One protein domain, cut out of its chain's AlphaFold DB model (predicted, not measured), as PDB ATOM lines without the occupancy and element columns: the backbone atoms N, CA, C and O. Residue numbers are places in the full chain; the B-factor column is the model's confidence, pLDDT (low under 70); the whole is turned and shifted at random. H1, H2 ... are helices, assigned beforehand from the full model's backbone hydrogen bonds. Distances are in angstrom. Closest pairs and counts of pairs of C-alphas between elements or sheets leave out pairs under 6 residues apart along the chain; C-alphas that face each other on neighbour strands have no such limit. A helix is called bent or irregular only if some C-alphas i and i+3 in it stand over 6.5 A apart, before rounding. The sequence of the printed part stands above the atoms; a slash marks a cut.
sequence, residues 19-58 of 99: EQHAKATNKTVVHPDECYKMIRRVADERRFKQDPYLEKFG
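This is residues 19 to 58 of the 99 residues of the protein "Hypothetical protein" of Rotaria sp. Silwood1 (UniProt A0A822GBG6). Three helices are strung one after another along an open, shallow arch, with no helix packed on another: the long helix H2 makes the top of the arch, H1 slopes away from its first end, and the short H3 lies past its other end, beyond a bent link. There is no core, and the two ends of the printed part are far from each other. The printed part has 40 residues with three named helices, in the order H1, H2, H3, and no named strand; its class is all helix. It is extended, with a radius of gyration of the C-alphas of 15.7 A, and the C-alphas span 46 by 22 by 13 A along their three main axes.

The printed part begins with H1, residues 19 to 28, which touches no helix. A tight link of 3 residues, Val 29 to His 31, joins it to H2, residues 32 to 45. H1 and H2 are apart, with no C-alpha of the one within 8 A of the other. From H2 a short link of 6 residues, Arg 46 to Asp 51, runs to H3, residues 52 to 56. H2 and H3 are apart too, with no C-alpha of the one within 8 A of the other, and H1 and H3 are apart by the same test. Residues 19 to 29, 31 to 37 and 39 to 58 stand free, with no C-alpha 8 or more residues away along the chain within 10 A. In H1, H2 and H3 every backbone O i to N i+4 pair is within hydrogen-bond range.

H1 has 10 residues, Glu 19 to Thr 28, and measures 14.3 A from first to last C-alpha; C-alpha 19 is at (0.116, 21.240, 56.129). H2, Pro 32 to Glu 45, is the longest helix with 14 residues and measures 19.9 A. Its course is seen in the y column, which goes from 26.550 at C-alpha 32 to 45.538 at C-alpha 45. H3 has 5 residues, Pro 52 to Lys 56; C-alpha 56 is at (24.550, 59.722, 48.135). No helix is bent or irregular.

The two C-alphas farthest apart are those of Glu 19 and Gly 58, the first and last printed residues, at 46.5 A. The printed part runs from residue 19 to residue 58 of a full chain of 99 residues and has no cut. Neither link is long. The mean pLDDT of the printed part is 94.7, and no printed residue is under 70.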
ATOM      1  N   GLU A  19       0.768  20.866  57.391       97.38
ATOM      2  CA  GLU A  19       0.116  21.240  56.129       97.38
ATOM      3  C   GLU A  19       0.593  22.603  55.612       97.38
ATOM      4  O   GLU A  19       0.881  22.765  54.422       97.38
ATOM      5  N   GLN A  20       0.720  23.589  56.506       96.44
ATOM      6  CA  GLN A  20       1.250  24.910  56.164       96.44
ATOM      7  C   GLN A  20       2.714  24.827  55.720       96.44
ATOM      8  O   GLN A  20       3.084  25.467  54.735       96.44
ATOM      9  N   HIS A  21       3.523  24.000  56.386       96.50
ATOM     10  CA  HIS A  21       4.898  23.708  55.990       96.50
ATOM     11  C   HIS A  21       4.969  23.074  54.602       96.50
ATOM     12  O   HIS A  21       5.713  23.571  53.763       96.50
ATOM     13  N   ALA A  22       4.175  22.036  54.320       96.88
ATOM     14  CA  ALA A  22       4.151  21.406  52.999       96.88
ATOM     15  C   ALA A  22       3.802  22.419  51.895       96.88
ATOM     16  O   ALA A  22       4.456  22.472  50.853       96.88
ATOM     17  N   LYS A  23       2.818  23.291  52.151       97.50
ATOM     18  CA  LYS A  23       2.438  24.369  51.230       97.50
ATOM     19  C   LYS A  23       3.552  25.401  51.046       97.50
ATOM     20  O   LYS A  23       3.744  25.872  49.927       97.50
ATOM     21  N   ALA A  24       4.257  25.769  52.115       95.88
ATOM     22  CA  ALA A  24       5.388  26.687  52.045       95.88
ATOM     23  C   ALA A  24       6.535  26.072  51.235       95.88
ATOM     24  O   ALA A  24       6.975  26.685  50.270       95.88
ATOM     25  N   THR A  25       6.933  24.838  51.545       96.00
ATOM     26  CA  THR A  25       7.990  24.104  50.836       96.00
ATOM     27  C   THR A  25       7.689  23.978  49.347       96.00
ATOM     28  O   THR A  25       8.526  24.336  48.525       96.00
ATOM     29  N   ASN A  26       6.476  23.564  48.974       95.25
ATOM     30  CA  ASN A  26       6.098  23.442  47.562       95.25
ATOM     31  C   ASN A  26       6.138  24.780  46.807       95.25
ATOM     32  O   ASN A  26       6.249  24.787  45.586       95.25
ATOM     33  N   LYS A  27       6.018  25.909  47.515       94.50
ATOM     34  CA  LYS A  27       6.112  27.249  46.924       94.50
ATOM     35  C   LYS A  27       7.534  27.803  46.893       94.50
ATOM     36  O   LYS A  27       7.810  28.655  46.056       94.50
ATOM     37  N   THR A  28       8.395  27.407  47.827       95.00
ATOM     38  CA  THR A  28       9.745  27.972  47.983       95.00
ATOM     39  C   THR A  28      10.834  27.119  47.350       95.00
ATOM     40  O   THR A  28      11.906  27.643  47.055       95.00
ATOM     41  N   VAL A  29      10.589  25.825  47.129       95.69
ATOM     42  CA  VAL A  29      11.506  24.952  46.391       95.69
ATOM     43  C   VAL A  29      11.456  25.325  44.912       95.69
ATOM     44  O   VAL A  29      10.418  25.208  44.269       95.69
ATOM     45  N   VAL A  30      12.591  25.778  44.386       95.50
ATOM     46  CA  VAL A  30      12.739  26.267  43.011       95.50
ATOM     47  C   VAL A  30      14.009  25.669  42.403       95.50
ATOM     48  O   VAL A  30      15.025  25.540  43.092       95.50
ATOM     49  N   HIS A  31      13.965  25.294  41.122       96.12
ATOM     50  CA  HIS A  31      15.136  24.767  40.413       96.12
ATOM     51  C   HIS A  31      16.219  25.859  40.261       96.12
ATOM     52  O   HIS A  31      15.863  27.026  40.081       96.12
ATOM     53  N   PRO A  32      17.532  25.540  40.280       95.44
ATOM     54  CA  PRO A  32      18.592  26.550  40.176       95.44
ATOM     55  C   PRO A  32      18.438  27.527  39.000       95.44
ATOM     56  O   PRO A  32      18.581  28.733  39.190       95.44
ATOM     57  N   ASP A  33      18.060  27.037  37.817       95.62
ATOM     58  CA  ASP A  33      17.861  27.884  36.628       95.62
ATOM     59  C   ASP A  33      16.692  28.869  36.777       95.62
ATOM     60  O   ASP A  33      16.733  29.996  36.281       95.62
ATOM     61  N   GLU A  34      15.625  28.450  37.454       95.75
ATOM     62  CA  GLU A  34      14.464  29.296  37.728       95.75
ATOM     63  C   GLU A  34      14.788  30.312  38.823       95.75
ATOM     64  O   GLU A  34      14.469  31.493  38.684       95.75
ATOM     65  N   CYS A  35      15.499  29.877  39.867       94.75
ATOM     66  CA  CYS A  35      15.985  30.735  40.939       94.75
ATOM     67  C   CYS A  35      16.886  31.846  40.378       94.75
ATOM     68  O   CYS A  35      16.691  33.019  40.689       94.75
ATOM     69  N   TYR A  36      17.795  31.505  39.458       93.81
ATOM     70  CA  TYR A  36      18.638  32.469  38.752       93.81
ATOM     71  C   TYR A  36      17.819  33.548  38.026       93.81
ATOM     72  O   TYR A  36      18.068  34.746  38.192       93.81
ATOM     73  N   LYS A  37      16.800  33.138  37.258       94.25
ATOM     74  CA  LYS A  37      15.904  34.064  36.545       94.25
ATOM     75  C   LYS A  37      15.115  34.947  37.511       94.25
ATOM     76  O   LYS A  37      14.960  36.137  37.250       94.25
ATOM     77  N   MET A  38      14.634  34.384  38.621       94.56
ATOM     78  CA  MET A  38      13.921  35.139  39.655       94.56
ATOM     79  C   MET A  38      14.812  36.201  40.296       94.56
ATOM     80  O   MET A  38      14.369  37.338  40.440       94.56
ATOM     81  N   ILE A  39      16.055  35.854  40.642       94.19
ATOM     82  CA  ILE A  39      17.011  36.802  41.227       94.19
ATOM     83  C   ILE A  39      17.281  37.945  40.249       94.19
ATOM     84  O   ILE A  39      17.151  39.099  40.648       94.19
ATOM     85  N   ARG A  40      17.578  37.645  38.976       93.06
ATOM     86  CA  ARG A  40      17.778  38.685  37.950       93.06
ATOM     87  C   ARG A  40      16.570  39.606  37.827       93.06
ATOM     88  O   ARG A  40      16.719  40.813  37.948       93.06
ATOM     89  N   ARG A  41      15.369  39.034  37.696       94.38
ATOM     90  CA  ARG A  41      14.129  39.815  37.603       94.38
ATOM     91  C   ARG A  41      13.957  40.754  38.798       94.38
ATOM     92  O   ARG A  41      13.656  41.925  38.612       94.38
ATOM     93  N   VAL A  42      14.145  40.251  40.020       94.75
ATOM     94  CA  VAL A  42      14.025  41.079  41.230       94.75
ATOM     95  C   VAL A  42      15.087  42.174  41.241       94.75
ATOM     96  O   VAL A  42      14.788  43.304  41.612       94.75
ATOM     97  N   ALA A  43      16.315  41.868  40.836       92.69
ATOM     98  CA  ALA A  43      17.389  42.846  40.808       92.69
ATOM     99  C   ALA A  43      17.111  43.969  39.779       92.69
ATOM    100  O   ALA A  43      17.291  45.146  40.104       92.69
ATOM    101  N   ASP A  44      16.545  43.630  38.615       91.50
ATOM    102  CA  ASP A  44      16.083  44.588  37.598       91.50
ATOM    103  C   ASP A  44      14.926  45.464  38.112       91.50
ATOM    104  O   ASP A  44      14.935  46.691  37.961       91.50
ATOM    105  N   GLU A  45      13.932  44.850  38.766       95.00
ATOM    106  CA  GLU A  45      12.765  45.538  39.340       95.00
ATOM    107  C   GLU A  45      13.158  46.565  40.409       95.00
ATOM    108  O   GLU A  45      12.500  47.598  40.551       95.00
ATOM    109  N   ARG A  46      14.243  46.310  41.149       92.38
ATOM    110  CA  ARG A  46      14.726  47.195  42.217       92.38
ATOM    111  C   ARG A  46      15.399  48.462  41.704       92.38
ATOM    112  O   ARG A  46      15.518  49.405  42.480       92.38
ATOM    113  N   ARG A  47      15.814  48.505  40.430       91.19
ATOM    114  CA  ARG A  47      16.399  49.689  39.770       91.19
ATOM    115  C   ARG A  47      17.449  50.406  40.629       91.19
ATOM    116  O   ARG A  47      17.425  51.627  40.741       91.19
ATOM    117  N   PHE A  48      18.400  49.664  41.198       93.19
ATOM    118  CA  PHE A  48      19.401  50.200  42.136       93.19
ATOM    119  C   PHE A  48      20.178  51.418  41.607       93.19
ATOM    120  O   PHE A  48      20.543  52.297  42.379       93.19
ATOM    121  N   LYS A  49      20.372  51.521  40.285       89.38
ATOM    122  CA  LYS A  49      21.008  52.679  39.624       89.38
ATOM    123  C   LYS A  49      20.231  54.000  39.813       89.38
ATOM    124  O   LYS A  49      20.795  55.061  39.581       89.38
ATOM    125  N   GLN A  50      18.951  53.943  40.187       92.38
ATOM    126  CA  GLN A  50      18.065  55.097  40.399       92.38
ATOM    127  C   GLN A  50      17.822  55.385  41.891       92.38
ATOM    128  O   GLN A  50      17.017  56.256  42.215       92.38
ATOM    129  N   ASP A  51      18.463  54.644  42.803       94.69
ATOM    130  CA  ASP A  51      18.258  54.812  44.241       94.69
ATOM    131  C   ASP A  51      19.031  56.046  44.763       94.69
ATOM    132  O   ASP A  51      20.269  56.057  44.743       94.69
ATOM    133  N   PRO A  52      18.329  57.076  45.278       94.62
ATOM    134  CA  PRO A  52      18.956  58.316  45.732       94.62
ATOM    135  C   PRO A  52      19.813  58.134  46.991       94.62
ATOM    136  O   PRO A  52      20.650  58.986  47.296       94.62
ATOM    137  N   TYR A  53      19.609  57.066  47.763       96.06
ATOM    138  CA  TYR A  53      20.470  56.754  48.896       96.06
ATOM    139  C   TYR A  53      21.783  56.156  48.406       96.06
ATOM    140  O   TYR A  53      22.842  56.616  48.828       96.06
ATOM    141  N   LEU A  54      21.734  55.196  47.480       94.75
ATOM    142  CA  LEU A  54      22.947  54.586  46.926       94.75
ATOM    143  C   LEU A  54      23.832  55.625  46.235       94.75
ATOM    144  O   LEU A  54      25.042  55.634  46.464       94.75
ATOM    145  N   GLU A  55      23.227  56.559  45.499       94.38
ATOM    146  CA  GLU A  55      23.936  57.689  44.895       94.38
ATOM    147  C   GLU A  55      24.647  58.556  45.948       94.38
ATOM    148  O   GLU A  55      25.838  58.834  45.821       94.38
ATOM    149  N   LYS A  56      23.959  58.924  47.042       96.00
ATOM    150  CA  LYS A  56      24.550  59.722  48.135       96.00
ATOM    151  C   LYS A  56      25.720  59.029  48.827       96.00
ATOM    152  O   LYS A  56      26.639  59.706  49.281       96.00
ATOM    153  N   PHE A  57      25.680  57.703  48.925       96.00
ATOM    154  CA  PHE A  57      26.771  56.906  49.486       96.00
ATOM    155  C   PHE A  57      27.855  56.557  48.451       96.00
ATOM    156  O   PHE A  57      28.842  55.919  48.812       96.00
ATOM    157  N   GLY A  58      27.698  56.967  47.187       93.69
ATOM    158  CA  GLY A  58      28.627  56.632  46.105       93.69
ATOM    159  C   GLY A  58      28.698  55.130  45.814       93.69
ATOM    160  O   GLY A  58      29.732  54.637  45.364       93.69
TER     161      GLY A  58